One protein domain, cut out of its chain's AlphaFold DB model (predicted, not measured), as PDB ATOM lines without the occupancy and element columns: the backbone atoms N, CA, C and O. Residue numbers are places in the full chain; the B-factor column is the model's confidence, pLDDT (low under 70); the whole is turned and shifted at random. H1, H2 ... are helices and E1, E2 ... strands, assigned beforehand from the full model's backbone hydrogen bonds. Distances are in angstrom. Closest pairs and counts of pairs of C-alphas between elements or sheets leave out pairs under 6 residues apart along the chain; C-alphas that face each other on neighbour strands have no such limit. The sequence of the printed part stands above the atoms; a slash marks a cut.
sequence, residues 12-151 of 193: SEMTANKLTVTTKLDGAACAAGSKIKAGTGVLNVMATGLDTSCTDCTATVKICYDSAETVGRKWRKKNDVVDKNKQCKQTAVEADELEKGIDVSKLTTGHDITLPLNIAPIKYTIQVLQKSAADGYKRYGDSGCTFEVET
ATOM      1  N   SER A  12      58.519   0.521 -36.612       85.88
ATOM      2  CA  SER A  12      59.943   0.486 -36.968       85.88
ATOM      3  C   SER A  12      60.192   0.447 -38.483       85.88
ATOM      4  O   SER A  12      61.183   0.997 -38.961       85.88
ATOM      5  N   GLU A  13      59.287  -0.174 -39.241       84.50
ATOM      6  CA  GLU A  13      59.375  -0.341 -40.699       84.50
ATOM      7  C   GLU A  13      58.922   0.926 -41.450       84.50
ATOM      8  O   GLU A  13      59.321   1.151 -42.588       84.50
ATOM      9  N   MET A  14      58.155   1.807 -40.798       84.62
ATOM     10  CA  MET A  14      57.660   3.071 -41.363       84.62
ATOM     11  C   MET A  14      58.511   4.290 -40.958       84.62
ATOM     12  O   MET A  14      58.063   5.431 -41.046       84.62
ATOM     13  N   THR A  15      59.739   4.084 -40.481       75.44
ATOM     14  CA  THR A  15      60.604   5.152 -39.942       75.44
ATOM     15  C   THR A  15      60.987   6.226 -40.963       75.44
ATOM     16  O   THR A  15      61.111   7.387 -40.576       75.44
ATOM     17  N   ALA A  16      61.102   5.872 -42.246       76.38
ATOM     18  CA  ALA A  16      61.320   6.816 -43.351       76.38
ATOM     19  C   ALA A  16      60.032   7.531 -43.817       76.38
ATOM     20  O   ALA A  16      60.095   8.522 -44.536       76.38
ATOM     21  N   ASN A  17      58.865   7.051 -43.377       84.44
ATOM     22  CA  ASN A  17      57.539   7.466 -43.829       84.44
ATOM     23  C   ASN A  17      56.743   8.108 -42.681       84.44
ATOM     24  O   ASN A  17      55.610   7.715 -42.380       84.44
ATOM     25  N   LYS A  18      57.362   9.081 -42.002       89.69
ATOM     26  CA  LYS A  18      56.741   9.790 -40.881       89.69
ATOM     27  C   LYS A  18      55.901  10.976 -41.335       89.69
ATOM     28  O   LYS A  18      56.324  11.770 -42.170       89.69
ATOM     29  N   LEU A  19      54.729  11.108 -40.726       92.44
ATOM     30  CA  LEU A  19      53.861  12.273 -40.850       92.44
ATOM     31  C   LEU A  19      54.211  13.292 -39.766       92.44
ATOM     32  O   LEU A  19      54.562  12.918 -38.645       92.44
ATOM     33  N   THR A  20      54.045  14.575 -40.076       93.38
ATOM     34  CA  THR A  20      54.010  15.618 -39.042       93.38
ATOM     35  C   THR A  20      52.558  15.863 -38.679       93.38
ATOM     36  O   THR A  20      51.776  16.210 -39.559       93.38
ATOM     37  N   VAL A  21      52.194  15.676 -37.411       93.88
ATOM     38  CA  VAL A  21      50.815  15.837 -36.930       93.88
ATOM     39  C   VAL A  21      50.710  17.088 -36.066       93.88
ATOM     40  O   VAL A  21      51.415  17.223 -35.066       93.88
ATOM     41  N   THR A  22      49.782  17.965 -36.435       94.00
ATOM     42  CA  THR A  22      49.451  19.195 -35.715       94.00
ATOM     43  C   THR A  22      48.009  19.114 -35.242       94.00
ATOM     44  O   THR A  22      47.122  18.725 -35.997       94.00
ATOM     45  N   THR A  23      47.761  19.504 -33.996       93.50
ATOM     46  CA  THR A  23      46.429  19.457 -33.393       93.50
ATOM     47  C   THR A  23      46.021  20.821 -32.853       93.50
ATOM     48  O   THR A  23      46.844  21.577 -32.324       93.50
ATOM     49  N   LYS A  24      44.732  21.138 -32.977       93.06
ATOM     50  CA  LYS A  24      44.086  22.239 -32.260       93.06
ATOM     51  C   LYS A  24      42.942  21.685 -31.423       93.06
ATOM     52  O   LYS A  24      42.275  20.737 -31.830       93.06
ATOM     53  N   LEU A  25      42.738  22.280 -30.259       91.88
ATOM     54  CA  LEU A  25      41.705  21.912 -29.300       91.88
ATOM     55  C   LEU A  25      40.769  23.105 -29.175       91.88
ATOM     56  O   LEU A  25      41.225  24.199 -28.844       91.88
ATOM     57  N   ASP A  26      39.498  22.916 -29.523       90.31
ATOM     58  CA  ASP A  26      38.474  23.967 -29.513       90.31
ATOM     59  C   ASP A  26      38.922  25.243 -30.264       90.31
ATOM     60  O   ASP A  26      38.692  26.375 -29.843       90.31
ATOM     61  N   GLY A  27      39.626  25.053 -31.387       88.00
ATOM     62  CA  GLY A  27      40.156  26.126 -32.240       88.00
ATOM     63  C   GLY A  27      41.502  26.721 -31.800       88.00
ATOM     64  O   GLY A  27      42.159  27.383 -32.607       88.00
ATOM     65  N   ALA A  28      41.970  26.444 -30.580       90.44
ATOM     66  CA  ALA A  28      43.263  26.907 -30.074       90.44
ATOM     67  C   ALA A  28      44.392  25.913 -30.385       90.44
ATOM     68  O   ALA A  28      44.197  24.699 -30.370       90.44
ATOM     69  N   ALA A  29      45.603  26.413 -30.652       89.44
ATOM     70  CA  ALA A  29      46.769  25.552 -30.840       89.44
ATOM     71  C   ALA A  29      47.025  24.701 -29.587       89.44
ATOM     72  O   ALA A  29      47.003  25.214 -28.467       89.44
ATOM     73  N   CYS A  30      47.272  23.406 -29.781       89.50
ATOM     74  CA  CYS A  30      47.566  22.506 -28.676       89.50
ATOM     75  C   CYS A  30      48.934  22.851 -28.064       89.50
ATOM     76  O   CYS A  30      49.950  22.873 -28.761       89.50
ATOM     77  N   ALA A  31      48.952  23.109 -26.758       88.44
ATOM     78  CA  ALA A  31      50.131  23.454 -25.975       88.44
ATOM     79  C   ALA A  31      50.220  22.580 -24.712       88.44
ATOM     80  O   ALA A  31      49.294  21.849 -24.358       88.44
ATOM     81  N   ALA A  32      51.354  22.640 -24.011       81.38
ATOM     82  CA  ALA A  32      51.519  21.907 -22.761       81.38
ATOM     83  C   ALA A  32      50.457  22.339 -21.734       81.38
ATOM     84  O   ALA A  32      50.311  23.524 -21.442       81.38
ATOM     85  N   GLY A  33      49.725  21.367 -21.184       81.94
ATOM     86  CA  GLY A  33      48.641  21.625 -20.232       81.94
ATOM     87  C   GLY A  33      47.305  22.002 -20.875       81.94
ATOM     88  O   GLY A  33      46.369  22.323 -20.147       81.94
ATOM     89  N   SER A  34      47.186  21.950 -22.207       89.88
ATOM     90  CA  SER A  34      45.893  22.101 -22.868       89.88
ATOM     91  C   SER A  34      44.906  21.027 -22.419       89.88
ATOM     92  O   SER A  34      45.276  19.884 -22.136       89.88
ATOM     93  N   LYS A  35      43.632  21.409 -22.395       90.19
ATOM     94  CA  LYS A  35      42.531  20.562 -21.961       90.19
ATOM     95  C   LYS A  35      41.390  20.609 -22.959       90.19
ATOM     96  O   LYS A  35      41.217  21.618 -23.635       90.19
ATOM     97  N   ILE A  36      40.625  19.530 -23.036       87.88
ATOM     98  CA  ILE A  36      39.471  19.414 -23.928       87.88
ATOM     99  C   ILE A  36      38.363  18.616 -23.248       87.88
ATOM    100  O   ILE A  36      38.625  17.617 -22.578       87.88
ATOM    101  N   LYS A  37      37.112  19.047 -23.419       86.69
ATOM    102  CA  LYS A  37      35.961  18.381 -22.797       86.69
ATOM    103  C   LYS A  37      35.491  17.189 -23.625       86.69
ATOM    104  O   LYS A  37      35.209  17.327 -24.812       86.69
ATOM    105  N   ALA A  38      35.330  16.032 -22.992       82.19
ATOM    106  CA  ALA A  38      34.705  14.871 -23.620       82.19
ATOM    107  C   ALA A  38      33.242  15.170 -24.005       82.19
ATOM    108  O   ALA A  38      32.510  15.824 -23.261       82.19
ATOM    109  N   GLY A  39      32.800  14.687 -25.167       76.94
ATOM    110  CA  GLY A  39      31.426  14.801 -25.670       76.94
ATOM    111  C   GLY A  39      31.069  16.129 -26.347       76.94
ATOM    112  O   GLY A  39      30.139  16.151 -27.147       76.94
ATOM    113  N   THR A  40      31.783  17.220 -26.055       83.38
ATOM    114  CA  THR A  40      31.512  18.547 -26.648       83.38
ATOM    115  C   THR A  40      32.733  19.208 -27.269       83.38
ATOM    116  O   THR A  40      32.573  20.090 -28.106       83.38
ATOM    117  N   GLY A  41      33.936  18.835 -26.832       85.31
ATOM    118  CA  GLY A  41      35.176  19.401 -27.340       85.31
ATOM    119  C   GLY A  41      35.477  18.919 -28.753       85.31
ATOM    120  O   GLY A  41      35.264  17.747 -29.090       85.31
ATOM    121  N   VAL A  42      36.001  19.832 -29.562       89.06
ATOM    122  CA  VAL A  42      36.359  19.596 -30.958       89.06
ATOM    123  C   VAL A  42      37.875  19.543 -31.084       89.06
ATOM    124  O   VAL A  42      38.595  20.497 -30.785       89.06
ATOM    125  N   LEU A  43      38.364  18.401 -31.551       91.44
ATOM    126  CA  LEU A  43      39.753  18.183 -31.909       91.44
ATOM    127  C   LEU A  43      39.910  18.408 -33.414       91.44
ATOM    128  O   LEU A  43      39.426  17.609 -34.207       91.44
ATOM    129  N   ASN A  44      40.640  19.444 -33.810       94.06
ATOM    130  CA  ASN A  44      41.043  19.627 -35.201       94.06
ATOM    131  C   ASN A  44      42.411  18.967 -35.418       94.06
ATOM    132  O   ASN A  44      43.391  19.325 -34.757       94.06
ATOM    133  N   VAL A  45      42.480  18.002 -36.334       93.75
ATOM    134  CA  VAL A  45      43.708  17.272 -36.670       93.75
ATOM    135  C   VAL A  45      44.169  17.659 -38.068       93.75
ATOM    136  O   VAL A  45      43.416  17.557 -39.032       93.75
ATOM    137  N   MET A  46      45.434  18.051 -38.175       94.12
ATOM    138  CA  MET A  46      46.127  18.287 -39.438       94.12
ATOM    139  C   MET A  46      47.357  17.388 -39.529       94.12
ATOM    140  O   MET A  46      48.039  17.154 -38.528       94.12
ATOM    141  N   ALA A  47      47.683  16.917 -40.728       93.69
ATOM    142  CA  ALA A  47      48.905  16.171 -40.980       93.69
ATOM    143  C   ALA A  47      49.572  16.576 -42.301       93.69
ATOM    144  O   ALA A  47      48.911  16.764 -43.321       93.69
ATOM    145  N   THR A  48      50.902  16.667 -42.291       92.50
ATOM    146  CA  THR A  48      51.730  16.873 -43.490       92.50
ATOM    147  C   THR A  48      52.624  15.659 -43.747       92.50
ATOM    148  O   THR A  48      52.851  14.832 -42.859       92.50
ATOM    149  N   GLY A  49      53.101  15.514 -44.989       89.75
ATOM    150  CA  GLY A  49      53.814  14.310 -45.444       89.75
ATOM    151  C   GLY A  49      52.886  13.157 -45.843       89.75
ATOM    152  O   GLY A  49      53.351  12.045 -46.097       89.75
ATOM    153  N   LEU A  50      51.575  13.417 -45.898       89.00
ATOM    154  CA  LEU A  50      50.586  12.509 -46.465       89.00
ATOM    155  C   LEU A  50      50.808  12.359 -47.972       89.00
ATOM    156  O   LEU A  50      51.132  13.320 -48.667       89.00
ATOM    157  N   ASP A  51      50.580  11.160 -48.487       87.50
ATOM    158  CA  ASP A  51      50.614  10.911 -49.927       87.50
ATOM    159  C   ASP A  51      49.236  11.063 -50.520       87.50
ATOM    160  O   ASP A  51      48.377  10.195 -50.372       87.50
ATOM    161  N   THR A  52      49.064  12.199 -51.173       84.00
ATOM    162  CA  THR A  52      47.843  12.596 -51.856       84.00
ATOM    163  C   THR A  52      47.756  12.025 -53.272       84.00
ATOM    164  O   THR A  52      46.738  12.216 -53.925       84.00
ATOM    165  N   SER A  53      48.798  11.344 -53.769       82.69
ATOM    166  CA  SER A  53      48.773  10.689 -55.087       82.69
ATOM    167  C   SER A  53      48.120   9.302 -55.046       82.69
ATOM    168  O   SER A  53      47.711   8.766 -56.074       82.69
ATOM    169  N   CYS A  54      47.987   8.736 -53.847       81.38
ATOM    170  CA  CYS A  54      47.341   7.460 -53.590       81.38
ATOM    171  C   CYS A  54      45.809   7.615 -53.538       81.38
ATOM    172  O   CYS A  54      45.263   8.121 -52.558       81.38
ATOM    173  N   THR A  55      45.112   7.163 -54.582       79.88
ATOM    174  CA  THR A  55      43.652   7.324 -54.746       79.88
ATOM    175  C   THR A  55      42.811   6.379 -53.888       79.88
ATOM    176  O   THR A  55      41.650   6.671 -53.623       79.88
ATOM    177  N   ASP A  56      43.379   5.264 -53.428       84.69
ATOM    178  CA  ASP A  56      42.743   4.307 -52.513       84.69
ATOM    179  C   ASP A  56      43.196   4.493 -51.054       84.69
ATOM    180  O   ASP A  56      42.859   3.687 -50.178       84.69
ATOM    181  N   CYS A  57      43.990   5.532 -50.777       87.62
ATOM    182  CA  CYS A  57      44.468   5.793 -49.435       87.62
ATOM    183  C   CYS A  57      43.400   6.463 -48.577       87.62
ATOM    184  O   CYS A  57      42.773   7.446 -48.957       87.62
ATOM    185  N   THR A  58      43.282   5.974 -47.351       90.38
ATOM    186  CA  THR A  58      42.497   6.594 -46.288       90.38
ATOM    187  C   THR A  58      43.391   6.876 -45.098       90.38
ATOM    188  O   THR A  58      44.442   6.257 -44.910       90.38
ATOM    189  N   ALA A  59      42.971   7.823 -44.277       90.81
ATOM    190  CA  ALA A  59      43.602   8.104 -43.014       90.81
ATOM    191  C   ALA A  59      42.734   7.649 -41.844       90.81
ATOM    192  O   ALA A  59      41.521   7.452 -41.939       90.81
ATOM    193  N   THR A  60      43.397   7.419 -40.726       90.19
ATOM    194  CA  THR A  60      42.794   6.988 -39.475       90.19
ATOM    195  C   THR A  60      43.428   7.778 -38.352       90.19
ATOM    196  O   THR A  60      44.654   7.886 -38.284       90.19
ATOM    197  N   VAL A  61      42.594   8.308 -37.467       89.62
ATOM    198  CA  VAL A  61      43.036   9.031 -36.280       89.62
ATOM    199  C   VAL A  61      42.813   8.147 -35.061       89.62
ATOM    200  O   VAL A  61      41.740   7.579 -34.863       89.62
ATOM    201  N   LYS A  62      43.848   8.018 -34.239       89.81
ATOM    202  CA  LYS A  62      43.841   7.296 -32.968       89.81
ATOM    203  C   LYS A  62      44.193   8.261 -31.847       89.81
ATOM    204  O   LYS A  62      44.993   9.174 -32.038       89.81
ATOM    205  N   ILE A  63      43.636   8.029 -30.667       87.38
ATOM    206  CA  ILE A  63      44.058   8.702 -29.441       87.38
ATOM    207  C   ILE A  63      44.888   7.727 -28.609       87.38
ATOM    208  O   ILE A  63      44.521   6.565 -28.429       87.38
ATOM    209  N   CYS A  64      46.032   8.189 -28.130       87.31
ATOM    210  CA  CYS A  64      47.016   7.374 -27.440       87.31
ATOM    211  C   CYS A  64      47.259   7.925 -26.045       87.31
ATOM    212  O   CYS A  64      47.360   9.133 -25.870       87.31
ATOM    213  N   TYR A  65      47.345   7.057 -25.038       85.75
ATOM    214  CA  TYR A  65      47.722   7.481 -23.692       85.75
ATOM    215  C   TYR A  65      49.106   8.121 -23.724       85.75
ATOM    216  O   TYR A  65      50.011   7.596 -24.385       85.75
ATOM    217  N   ASP A  66      49.289   9.201 -22.968       85.06
ATOM    218  CA  ASP A  66      50.625   9.747 -22.779       85.06
ATOM    219  C   ASP A  66      51.554   8.699 -22.146       85.06
ATOM    220  O   ASP A  66      51.146   7.856 -21.341       85.06
ATOM    221  N   SER A  67      52.827   8.741 -22.531       77.75
ATOM    222  CA  SER A  67      53.819   7.773 -22.070       77.75
ATOM    223  C   SER A  67      53.956   7.757 -20.542       77.75
ATOM    224  O   SER A  67      54.084   6.668 -19.973       77.75
ATOM    225  N   ALA A  68      53.819   8.908 -19.872       77.50
ATOM    226  CA  ALA A  68      53.866   8.998 -18.414       77.50
ATOM    227  C   ALA A  68      52.683   8.271 -17.748       77.50
ATOM    228  O   ALA A  68      52.856   7.628 -16.714       77.50
ATOM    229  N   GLU A  69      51.506   8.267 -18.380       73.00
ATOM    230  CA  GLU A  69      50.293   7.601 -17.876       73.00
ATOM    231  C   GLU A  69      50.322   6.070 -18.053       73.00
ATOM    232  O   GLU A  69      49.498   5.333 -17.497       73.00
ATOM    233  N   THR A  70      51.280   5.559 -18.835       69.88
ATOM    234  CA  THR A  70      51.452   4.117 -19.080       69.88
ATOM    235  C   THR A  70      52.490   3.452 -18.178       69.88
ATOM    236  O   THR A  70      52.579   2.219 -18.154       69.88
ATOM    237  N   VAL A  71      53.248   4.230 -17.396       68.00
ATOM    238  CA  VAL A  71      54.280   3.709 -16.491       68.00
ATOM    239  C   VAL A  71      53.631   2.781 -15.453       68.00
ATOM    240  O   VAL A  71      52.699   3.148 -14.745       68.00
ATOM    241  N   GLY A  72      54.065   1.517 -15.417       65.12
ATOM    242  CA  GLY A  72      53.508   0.474 -14.538       65.12
ATOM    243  C   GLY A  72      52.266  -0.256 -15.076       65.12
ATOM    244  O   GLY A  72      51.935  -1.342 -14.598       65.12
ATOM    245  N   ARG A  73      51.615   0.243 -16.135       69.88
ATOM    246  CA  ARG A  73      50.428  -0.386 -16.740       69.88
ATOM    247  C   ARG A  73      50.832  -1.244 -17.937       69.88
ATOM    248  O   ARG A  73      50.637  -0.860 -19.087       69.88
ATOM    249  N   LYS A  74      51.366  -2.448 -17.680       66.69
ATOM    250  CA  LYS A  74      51.838  -3.392 -18.730       66.69
ATOM    251  C   LYS A  74      50.806  -3.650 -19.842       66.69
ATOM    252  O   LYS A  74      51.179  -3.918 -20.980       66.69
ATOM    253  N   TRP A  75      49.517  -3.543 -19.526       66.19
ATOM    254  CA  TRP A  75      48.409  -3.725 -20.461       66.19
ATOM    255  C   TRP A  75      48.144  -2.527 -21.396       66.19
ATOM    256  O   TRP A  75      47.377  -2.694 -22.336       66.19
ATOM    257  N   ARG A  76      48.800  -1.370 -21.203       72.06
ATOM    258  CA  ARG A  76      48.731  -0.163 -22.063       72.06
ATOM    259  C   ARG A  76      50.064   0.189 -22.740       72.06
ATOM    260  O   ARG A  76      50.239   1.298 -23.234       72.06
ATOM    261  N   LYS A  77      51.032  -0.733 -22.745       77.19
ATOM    262  CA  LYS A  77      52.368  -0.489 -23.307       77.19
ATOM    263  C   LYS A  77      52.318  -0.350 -24.834       77.19
ATOM    264  O   LYS A  77      51.588  -1.093 -25.498       77.19
ATOM    265  N   LYS A  78      53.165   0.532 -25.378       81.81
ATOM    266  CA  LYS A  78      53.446   0.605 -26.816       81.81
ATOM    267  C   LYS A  78      53.887  -0.761 -27.340       81.81
ATOM    268  O   LYS A  78      54.800  -1.380 -26.786       81.81
ATOM    269  N   ASN A  79      53.238  -1.217 -28.403       85.25
ATOM    270  CA  ASN A  79      53.709  -2.341 -29.204       85.25
ATOM    271  C   ASN A  79      54.189  -1.794 -30.543       85.25
ATOM    272  O   ASN A  79      53.619  -0.832 -31.053       85.25
ATOM    273  N   ASP A  80      55.236  -2.398 -31.088       86.25
ATOM    274  CA  ASP A  80      55.769  -1.990 -32.381       86.25
ATOM    275  C   ASP A  80      54.838  -2.387 -33.538       86.25
ATOM    276  O   ASP A  80      54.784  -1.703 -34.548       86.25
ATOM    277  N   VAL A  81      54.028  -3.436 -33.372       86.38
ATOM    278  CA  VAL A  81      52.984  -3.790 -34.339       86.38
ATOM    279  C   VAL A  81      51.782  -2.862 -34.154       86.38
ATOM    280  O   VAL A  81      51.189  -2.838 -33.071       86.38
ATOM    281  N   VAL A  82      51.395  -2.154 -35.221       83.81
ATOM    282  CA  VAL A  82      50.350  -1.110 -35.214       83.81
ATOM    283  C   VAL A  82      49.038  -1.614 -34.603       83.81
ATOM    284  O   VAL A  82      48.517  -1.012 -33.663       83.81
ATOM    285  N   ASP A  83      48.541  -2.767 -35.051       80.38
ATOM    286  CA  ASP A  83      47.263  -3.332 -34.582       80.38
ATOM    287  C   ASP A  83      47.324  -3.885 -33.152       80.38
ATOM    288  O   ASP A  83      46.307  -4.044 -32.473       80.38
ATOM    289  N   LYS A  84      48.533  -4.167 -32.658       79.06
ATOM    290  CA  LYS A  84      48.762  -4.648 -31.290       79.06
ATOM    291  C   LYS A  84      49.125  -3.510 -30.341       79.06
ATOM    292  O   LYS A  84      49.416  -3.780 -29.172       79.06
ATOM    293  N   ASN A  85      49.129  -2.263 -30.809       81.50
ATOM    294  CA  ASN A  85      49.519  -1.120 -30.003       81.50
ATOM    295  C   ASN A  85      48.445  -0.772 -28.968       81.50
ATOM    296  O   ASN A  85      47.485  -0.055 -29.240       81.50
ATOM    297  N   LYS A  86      48.637  -1.259 -27.741       77.25
ATOM    298  CA  LYS A  86      47.699  -1.050 -26.632       77.25
ATOM    299  C   LYS A  86      47.755   0.357 -26.039       77.25
ATOM    300  O   LYS A  86      46.870   0.709 -25.265       77.25
ATOM    301  N   GLN A  87      48.767   1.153 -26.390       82.56
ATOM    302  CA  GLN A  87      48.848   2.557 -25.984       82.56
ATOM    303  C   GLN A  87      47.748   3.397 -26.646       82.56
ATOM    304  O   GLN A  87      47.306   4.375 -26.060       82.56
ATOM    305  N   CYS A  88      47.280   2.997 -27.828       79.50
ATOM    306  CA  CYS A  88      46.286   3.738 -28.605       79.50
ATOM    307  C   CYS A  88      44.885   3.112 -28.569       79.50
ATOM    308  O   CYS A  88      44.062   3.406 -29.427       79.50
ATOM    309  N   LYS A  89      44.615   2.230 -27.595       70.00
ATOM    310  CA  LYS A  89      43.309   1.575 -27.431       70.00
ATOM    311  C   LYS A  89      42.463   2.278 -26.367       70.00
ATOM    312  O   LYS A  89      42.817   2.285 -25.178       70.00
ATOM    313  N   GLN A  90      41.320   2.824 -26.778       59.94
ATOM    314  CA  GLN A  90      40.296   3.372 -25.888       59.94
ATOM    315  C   GLN A  90      39.527   2.218 -25.214       59.94
ATOM    316  O   GLN A  90      38.434   1.849 -25.593       59.94
ATOM    317  N   THR A  91      40.120   1.586 -24.198       49.28
ATOM    318  CA  THR A  91      39.511   0.471 -23.432       49.28
ATOM    319  C   THR A  91      39.162  -0.780 -24.271       49.28
ATOM    320  O   THR A  91      39.460  -0.856 -25.454       49.28
ATOM    321  N   ALA A  92      38.657  -1.845 -23.634       41.22
ATOM    322  CA  ALA A  92      38.376  -3.128 -24.299       41.22
ATOM    323  C   ALA A  92      37.039  -3.151 -25.067       41.22
ATOM    324  O   ALA A  92      36.747  -4.142 -25.731       41.22
ATOM    325  N   VAL A  93      36.227  -2.095 -24.930       38.66
ATOM    326  CA  VAL A  93      34.856  -2.010 -25.461       38.66
ATOM    327  C   VAL A  93      34.689  -0.840 -26.436       38.66
ATOM    328  O   VAL A  93      33.805  -0.901 -27.287       38.66
ATOM    329  N   GLU A  94      35.527   0.202 -26.370       51.09
ATOM    330  CA  GLU A  94      35.451   1.313 -27.326       51.09
ATOM    331  C   GLU A  94      36.382   1.096 -28.516       51.09
ATOM    332  O   GLU A  94      37.300   0.274 -28.497       51.09
ATOM    333  N   ALA A  95      36.076   1.805 -29.597       57.44
ATOM    334  CA  ALA A  95      36.752   1.655 -30.867       57.44
ATOM    335  C   ALA A  95      38.271   1.853 -30.722       57.44
ATOM    336  O   ALA A  95      38.748   2.823 -30.138       57.44
ATOM    337  N   ASP A  96      39.045   0.950 -31.329       62.50
ATOM    338  CA  ASP A  96      40.510   1.054 -31.419       62.50
ATOM    339  C   ASP A  96      40.986   2.325 -32.159       62.50
ATOM    340  O   ASP A  96      42.181   2.623 -32.185       62.50
ATOM    341  N   GLU A  97      40.076   3.042 -32.822       72.38
ATOM    342  CA  GLU A  97      40.366   4.208 -33.652       72.38
ATOM    343  C   GLU A  97      39.271   5.254 -33.419       72.38
ATOM    344  O   GLU A  97      38.089   4.913 -33.436       72.38
ATOM    345  N   LEU A  98      39.682   6.507 -33.199       79.44
ATOM    346  CA  LEU A  98      38.786   7.629 -32.917       79.44
ATOM    347  C   LEU A  98      37.924   7.943 -34.146       79.44
ATOM    348  O   LEU A  98      36.727   8.181 -34.026       79.44
ATOM    349  N   GLU A  99      38.535   7.887 -35.329       84.75
ATOM    350  CA  GLU A  99      37.841   7.978 -36.610       84.75
ATOM    351  C   GLU A  99      38.640   7.246 -37.700       84.75
ATOM    352  O   GLU A  99      39.876   7.239 -37.693       84.75
ATOM    353  N   LYS A 100      37.930   6.600 -38.633       86.81
ATOM    354  CA  LYS A 100      38.488   5.745 -39.692       86.81
ATOM    355  C   LYS A 100      37.991   6.196 -41.058       86.81
ATOM    356  O   LYS A 100      36.876   6.691 -41.171       86.81
ATOM    357  N   GLY A 101      38.765   5.915 -42.104       84.44
ATOM    358  CA  GLY A 101      38.316   6.141 -43.481       84.44
ATOM    359  C   GLY A 101      38.281   7.617 -43.879       84.44
ATOM    360  O   GLY A 101      37.541   7.983 -44.787       84.44
ATOM    361  N   ILE A 102      39.059   8.464 -43.202       87.75
ATOM    362  CA  ILE A 102      39.127   9.896 -43.495       87.75
ATOM    363  C   ILE A 102      39.823  10.076 -44.846       87.75
ATOM    364  O   ILE A 102      40.867   9.471 -45.101       87.75
ATOM    365  N   ASP A 103      39.257  10.921 -45.702       89.50
ATOM    366  CA  ASP A 103      39.917  11.345 -46.933       89.50
ATOM    367  C   ASP A 103      41.222  12.072 -46.584       89.50
ATOM    368  O   ASP A 103      41.237  13.023 -45.799       89.50
ATOM    369  N   VAL A 104      42.328  11.620 -47.172       88.50
ATOM    370  CA  VAL A 104      43.671  12.158 -46.931       88.50
ATOM    371  C   VAL A 104      43.722  13.677 -47.147       88.50
ATOM    372  O   VAL A 104      44.412  14.376 -46.404       88.50
ATOM    373  N   SER A 105      42.950  14.206 -48.101       86.44
ATOM    374  CA  SER A 105      42.871  15.644 -48.390       86.44
ATOM    375  C   SER A 105      42.242  16.474 -47.266       86.44
ATOM    376  O   SER A 105      42.547  17.656 -47.138       86.44
ATOM    377  N   LYS A 106      41.408  15.881 -46.403       88.31
ATOM    378  CA  LYS A 106      40.816  16.595 -45.259       88.31
ATOM    379  C   LYS A 106      41.829  16.835 -44.147       88.31
ATOM    380  O   LYS A 106      41.767  17.840 -43.453       88.31
ATOM    381  N   LEU A 107      42.803  15.941 -43.990       90.19
ATOM    382  CA  LEU A 107      43.846  16.108 -42.979       90.19
ATOM    383  C   LEU A 107      44.921  17.115 -43.389       90.19
ATOM    384  O   LEU A 107      45.634  17.601 -42.518       90.19
ATOM    385  N   THR A 108      45.063  17.461 -44.671       86.69
ATOM    386  CA  THR A 108      46.034  18.492 -45.072       86.69
ATOM    387  C   THR A 108      45.553  19.899 -44.717       86.69
ATOM    388  O   THR A 108      46.377  20.759 -44.409       86.69
ATOM    389  N   THR A 109      44.238  20.130 -44.718       85.44
ATOM    390  CA  THR A 109      43.610  21.423 -44.393       85.44
ATOM    391  C   THR A 109      43.048  21.492 -42.972       85.44
ATOM    392  O   THR A 109      42.903  22.588 -42.433       85.44
ATOM    393  N   GLY A 110      42.791  20.339 -42.352       89.12
ATOM    394  CA  GLY A 110      42.283  20.202 -40.991       89.12
ATOM    395  C   GLY A 110      40.947  19.474 -40.962       89.12
ATOM    396  O   GLY A 110      40.010  19.845 -41.664       89.12
ATOM    397  N   HIS A 111      40.865  18.446 -40.121       93.12
ATOM    398  CA  HIS A 111      39.669  17.628 -39.945       93.12
ATOM    399  C   HIS A 111      39.206  17.685 -38.491       93.12
ATOM    400  O   HIS A 111      39.979  17.373 -37.581       93.12
ATOM    401  N   ASP A 112      37.960  18.105 -38.286       92.81
ATOM    402  CA  ASP A 112      37.351  18.241 -36.966       92.81
ATOM    403  C   ASP A 112      36.746  16.917 -36.506       92.81
ATOM    404  O   ASP A 112      35.937  16.305 -37.200       92.81
ATOM    405  N   ILE A 113      37.112  16.511 -35.294       89.25
ATOM    406  CA  ILE A 113      36.684  15.270 -34.662       89.25
ATOM    407  C   ILE A 113      36.140  15.607 -33.281       89.25
ATOM    408  O   ILE A 113      36.832  16.189 -32.446       89.25
ATOM    409  N   THR A 114      34.891  15.233 -33.012       86.38
ATOM    410  CA  THR A 114      34.322  15.387 -31.667       86.38
ATOM    411  C   THR A 114      34.801  14.246 -30.784       86.38
ATOM    412  O   THR A 114      34.680  13.076 -31.154       86.38
ATOM    413  N   LEU A 115      35.333  14.565 -29.604       81.94
ATOM    414  CA  LEU A 115      35.756  13.526 -28.672       81.94
ATOM    415  C   LEU A 115      34.540  12.803 -28.069       81.94
ATOM    416  O   LEU A 115      33.635  13.471 -27.565       81.94
ATOM    417  N   PRO A 116      34.504  11.457 -28.055       79.50
ATOM    418  CA  PRO A 116      33.431  10.716 -27.405       79.50
ATOM    419  C   PRO A 116      33.345  11.019 -25.903       79.50
ATOM    420  O   PRO A 116      34.334  11.349 -25.251       79.50
ATOM    421  N   LEU A 117      32.138  10.888 -25.346       75.62
ATOM    422  CA  LEU A 117      31.838  11.237 -23.950       75.62
ATOM    423  C   LEU A 117      32.552  10.337 -22.925       75.62
ATOM    424  O   LEU A 117      32.863  10.778 -21.823       75.62
ATOM    425  N   ASN A 118      32.808   9.082 -23.287       72.12
ATOM    426  CA  ASN A 118      33.257   8.028 -22.374       72.12
ATOM    427  C   ASN A 118      34.789   7.877 -22.297       72.12
ATOM    428  O   ASN A 118      35.299   6.887 -21.772       72.12
ATOM    429  N   ILE A 119      35.542   8.876 -22.766       76.44
ATOM    430  CA  ILE A 119      37.002   8.884 -22.638       76.44
ATOM    431  C   ILE A 119      37.399   9.095 -21.174       76.44
ATOM    432  O   ILE A 119      36.866   9.966 -20.492       76.44
ATOM    433  N   ALA A 120      38.367   8.320 -20.684       75.00
ATOM    434  CA  ALA A 120      38.874   8.481 -19.323       75.00
ATOM    435  C   ALA A 120      39.559   9.855 -19.128       75.00
ATOM    436  O   ALA A 120      40.282  10.292 -20.018       75.00
ATOM    437  N   PRO A 121      39.406  10.518 -17.968       79.25
ATOM    438  CA  PRO A 121      39.965  11.849 -17.748       79.25
ATOM    439  C   PRO A 121      41.461  11.793 -17.405       79.25
ATOM    440  O   PRO A 121      41.845  11.788 -16.237       79.25
ATOM    441  N   ILE A 122      42.308  11.652 -18.424       79.69
ATOM    442  CA  ILE A 122      43.774  11.575 -18.309       79.69
ATOM    443  C   ILE A 122      44.446  12.241 -19.519       79.69
ATOM    444  O   ILE A 122      43.776  12.802 -20.387       79.69
ATOM    445  N   LYS A 123      45.781  12.173 -19.579       87.31
ATOM    446  CA  LYS A 123      46.583  12.749 -20.659       87.31
ATOM    447  C   LYS A 123      46.687  11.838 -21.879       87.31
ATOM    448  O   LYS A 123      46.974  10.642 -21.764       87.31
ATOM    449  N   TYR A 124      46.528  12.446 -23.049       87.62
ATOM    450  CA  TYR A 124      46.570  11.785 -24.343       87.62
ATOM    451  C   TYR A 124      47.388  12.559 -25.380       87.62
ATOM    452  O   TYR A 124      47.605  13.766 -25.268       87.62
ATOM    453  N   THR A 125      47.786  11.841 -26.423       90.88
ATOM    454  CA  THR A 125      48.353  12.340 -27.677       90.88
ATOM    455  C   THR A 125      47.540  11.797 -28.855       90.88
ATOM    456  O   THR A 125      46.794  10.824 -28.717       90.88
ATOM    457  N   ILE A 126      47.651  12.422 -30.027       91.94
ATOM    458  CA  ILE A 126      46.998  11.958 -31.257       91.94
ATOM    459  C   ILE A 126      47.996  11.217 -32.131       91.94
ATOM    460  O   ILE A 126      49.115  11.675 -32.324       91.94
ATOM    461  N   GLN A 127      47.570  10.107 -32.716       92.62
ATOM    462  CA  GLN A 127      48.293   9.418 -33.772       92.62
ATOM    463  C   GLN A 127      47.471   9.442 -35.059       92.62
ATOM    464  O   GLN A 127      46.277   9.149 -35.054       92.62
ATOM    465  N   VAL A 128      48.128   9.741 -36.175       92.62
ATOM    466  CA  VAL A 128      47.555   9.659 -37.520       92.62
ATOM    467  C   VAL A 128      48.234   8.523 -38.269       92.62
ATOM    468  O   VAL A 128      49.459   8.413 -38.273       92.62
ATOM    469  N   LEU A 129      47.434   7.680 -38.916       91.62
ATOM    470  CA  LEU A 129      47.876   6.576 -39.761       91.62
ATOM    471  C   LEU A 129      47.315   6.766 -41.166       91.62
ATOM    472  O   LEU A 129      46.119   6.995 -41.316       91.62
ATOM    473  N   GLN A 130      48.154   6.620 -42.190       91.00
ATOM    474  CA  GLN A 130      47.707   6.509 -43.579       91.00
ATOM    475  C   GLN A 130      47.749   5.040 -43.999       91.00
ATOM    476  O   GLN A 130      48.771   4.371 -43.827       91.00
ATOM    477  N   LYS A 131      46.654   4.547 -44.577       89.31
ATOM    478  CA  LYS A 131      46.487   3.170 -45.040       89.31
ATOM    479  C   LYS A 131      46.030   3.147 -46.497       89.31
ATOM    480  O   LYS A 131      45.159   3.921 -46.866       89.31
ATOM    481  N   SER A 132      46.572   2.234 -47.295       85.38
ATOM    482  CA  SER A 132      46.040   1.851 -48.613       85.38
ATOM    483  C   SER A 132      45.305   0.515 -48.504       85.38
ATOM    484  O   SER A 132      45.619  -0.311 -47.637       85.38
ATOM    485  N   ALA A 133      44.319   0.299 -49.373       77.56
ATOM    486  CA  ALA A 133      43.613  -0.973 -49.455       77.56
ATOM    487  C   ALA A 133      44.534  -2.111 -49.931       77.56
ATOM    488  O   ALA A 133      44.360  -3.246 -49.491       77.56
ATOM    489  N   ALA A 134      45.518  -1.796 -50.782       72.38
ATOM    490  CA  ALA A 134      46.466  -2.753 -51.350       72.38
ATOM    491  C   ALA A 134      47.676  -3.032 -50.440       72.38
ATOM    492  O   ALA A 134      48.062  -4.185 -50.272       72.38
ATOM    493  N   ASP A 135      48.252  -1.989 -49.833       66.38
ATOM    494  CA  ASP A 135      49.546  -2.094 -49.133       66.38
ATOM    495  C   ASP A 135      49.429  -2.079 -47.598       66.38
ATOM    496  O   ASP A 135      50.409  -2.305 -46.885       66.38
ATOM    497  N   GLY A 136      48.237  -1.831 -47.048       83.06
ATOM    498  CA  GLY A 136      48.057  -1.656 -45.608       83.06
ATOM    499  C   GLY A 136      48.602  -0.312 -45.115       83.06
ATOM    500  O   GLY A 136      48.484   0.700 -45.808       83.06
ATOM    501  N   TYR A 137      49.126  -0.261 -43.884       87.25
ATOM    502  CA  TYR A 137      49.646   0.980 -43.296       87.25
ATOM    503  C   TYR A 137      50.916   1.443 -44.026       87.25
ATOM    504  O   TYR A 137      51.892   0.702 -44.100       87.25
ATOM    505  N   LYS A 138      50.909   2.677 -44.547       86.50
ATOM    506  CA  LYS A 138      52.027   3.258 -45.316       86.50
ATOM    507  C   LYS A 138      52.832   4.278 -44.518       86.50
ATOM    508  O   LYS A 138      54.049   4.358 -44.678       86.50
ATOM    509  N   ARG A 139      52.145   5.096 -43.711       90.50
ATOM    510  CA  ARG A 139      52.733   6.224 -42.973       90.50
ATOM    511  C   ARG A 139      52.093   6.365 -41.604       90.50
ATOM    512  O   ARG A 139      50.912   6.056 -41.440       90.50
ATOM    513  N   TYR A 140      52.851   6.893 -40.650       92.50
ATOM    514  CA  TYR A 140      52.321   7.256 -39.339       92.50
ATOM    515  C   TYR A 140      52.970   8.526 -38.800       92.50
ATOM    516  O   TYR A 140      54.114   8.835 -39.126       92.50
ATOM    517  N   GLY A 141      52.263   9.236 -37.934       91.81
ATOM    518  CA  GLY A 141      52.830  10.318 -37.140       91.81
ATOM    519  C   GLY A 141      52.104  10.445 -35.814       91.81
ATOM    520  O   GLY A 141      50.903  10.196 -35.737       91.81
ATOM    521  N   ASP A 142      52.846  10.833 -34.786       91.19
ATOM    522  CA  ASP A 142      52.315  11.143 -33.462       91.19
ATOM    523  C   ASP A 142      52.346  12.669 -33.284       91.19
ATOM    524  O   ASP A 142      53.291  13.332 -33.724       91.19
ATOM    525  N   SER A 143      51.329  13.245 -32.648       89.88
ATOM    526  CA  SER A 143      51.321  14.661 -32.301       89.88
ATOM    527  C   SER A 143      52.351  14.922 -31.210       89.88
ATOM    528  O   SER A 143      52.372  14.231 -30.192       89.88
ATOM    529  N   GLY A 144      53.146  15.981 -31.366       85.19
ATOM    530  CA  GLY A 144      54.060  16.434 -30.312       85.19
ATOM    531  C   GLY A 144      53.350  17.037 -29.092       85.19
ATOM    532  O   GLY A 144      53.980  17.248 -28.061       85.19
ATOM    533  N   CYS A 145      52.047  17.320 -29.196       87.31
ATOM    534  CA  CYS A 145      51.262  17.879 -28.105       87.31
ATOM    535  C   CYS A 145      50.605  16.792 -27.248       87.31
ATOM    536  O   CYS A 145      50.054  15.822 -27.770       87.31
ATOM    537  N   THR A 146      50.623  17.014 -25.934       89.81
ATOM    538  CA  THR A 146      49.878  16.235 -24.940       89.81
ATOM    539  C   THR A 146      48.783  17.104 -24.345       89.81
ATOM    540  O   THR A 146      49.055  18.232 -23.932       89.81
ATOM    541  N   PHE A 147      47.569  16.570 -24.259       88.56
ATOM    542  CA  PHE A 147      46.418  17.265 -23.692       88.56
ATOM    543  C   PHE A 147      45.663  16.376 -22.712       88.56
ATOM    544  O   PHE A 147      45.726  15.150 -22.790       88.56
ATOM    545  N   GLU A 148      44.958  16.997 -21.776       88.88
ATOM    546  CA  GLU A 148      44.135  16.306 -20.789       88.88
ATOM    547  C   GLU A 148      42.669  16.322 -21.219       88.88
ATOM    548  O   GLU A 148      42.139  17.352 -21.641       88.88
ATOM    549  N   VAL A 149      42.012  15.170 -21.130       84.06
ATOM    550  CA  VAL A 149      40.572  15.093 -21.365       84.06
ATOM    551  C   VAL A 149      39.847  15.374 -20.057       84.06
ATOM    552  O   VAL A 149      40.047  14.681 -19.066       84.06
ATOM    553  N   GLU A 150      38.983  16.380 -20.059       81.75
ATOM    554  CA  GLU A 150      38.069  16.655 -18.958       81.75
ATOM    555  C   GLU A 150      36.739  15.954 -19.242       81.75
ATOM    556  O   GLU A 150      36.069  16.228 -20.240       81.75
ATOM    557  N   THR A 151      36.327  15.037 -18.371       66.81
ATOM    558  CA  THR A 151      34.950  14.535 -18.376       66.81
ATOM    559  C   THR A 151      34.082  15.471 -17.531       66.81
ATOM    560  O   THR A 151      34.531  16.006 -16.522       66.81
TER     561      THR A 151
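AT A GLANCE: This is residues 12 to 151 of the 193 residues of the protein "Unnamed product" of Ostreococcus tauri (UniProt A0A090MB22). Two sheets lie face to face as a sandwich, their strands crossed: a larger, strongly twisted sheet of E2, E4, E5, E7, E8 and E9, and a smaller one of E1, E3 and E6. The short helix H2 bridges the two sheets at one end, while the long loop of residues 71 to 98 follows the small helix H1, which only grazes the larger sheet. The printed part has 140 residues, with two named helices and nine named strands in the order E1 E2 E3 E4 H1 E5 H2 E6 E7 E8 E9; the larger sheet is branched and mixed, the smaller antiparallel in the order E1 E3 E6. The class is mostly strand, though under half of the residues are in named elements. The whole is compact, with a radius of gyration of the C-alphas of 14.3 A, and spans 39 by 34 by 26 A.

IN THESE COORDINATES: E1, residues 20 to 25, begins at C-alpha 20 (54.010, 15.618, -39.042). E2 is residues 34 to 37, and E3, residues 42 to 48, is 20.0 A long. E4, residues 57 to 65, measures 26.0 A. H1 is residues 67 to 70, E5 residues 99 to 103, H2 residues 104 to 109 and E6 residues 111 to 114. E7, residues 123 to 132, is the longest strand at 30.0 A; E8 is residues 136 to 142. E9, residues 147 to 150, ends at C-alpha 150 (38.069, 16.655, -18.958).

HOW THE PARTS SIT: In the larger sheet E7 has three neighbours. E4 lies on one side of it, antiparallel, with N 60 and O 129 2.8 A apart. E8 and E9 lie on the other side, both antiparallel, with N 128 and O 141 2.8 A apart and N 124 and O 147 2.8 A apart; E7 and E8 form a hairpin. E5 is antiparallel to E4, N 59 to O 102 being 2.8 A, and E2 is parallel to E9, N 148 to O 34 being 2.9 A. In the smaller sheet N 22 and O 46 of E1 and E3 are 2.8 A apart, and N 43 and O 113 of E3 and E6 are 2.8 A apart. Between the sheets, the closest C-alphas of E1 and E7 are those of Val 21 and Val 128, 7.0 A. H2 stands up from the larger sheet over E4, at a height of 9.7 A, and is at the smaller sheet's level; 0 of its 2 O i to N i+4 pairs and 1 of its 3 O i to N i+3 pairs are within hydrogen-bond range, and H1 is too short for an i+4 pair.

THE WHOLE: The C-alphas of Ser 53 and Gly 72, the two farthest apart, are 42.1 A apart. The printed part has no cut, and the link from H1 to E5, 28 residues, is long. Mean pLDDT of the printed part is 83.0; residues 70 to 75, 90 to 96, 135 and 151 are under 70.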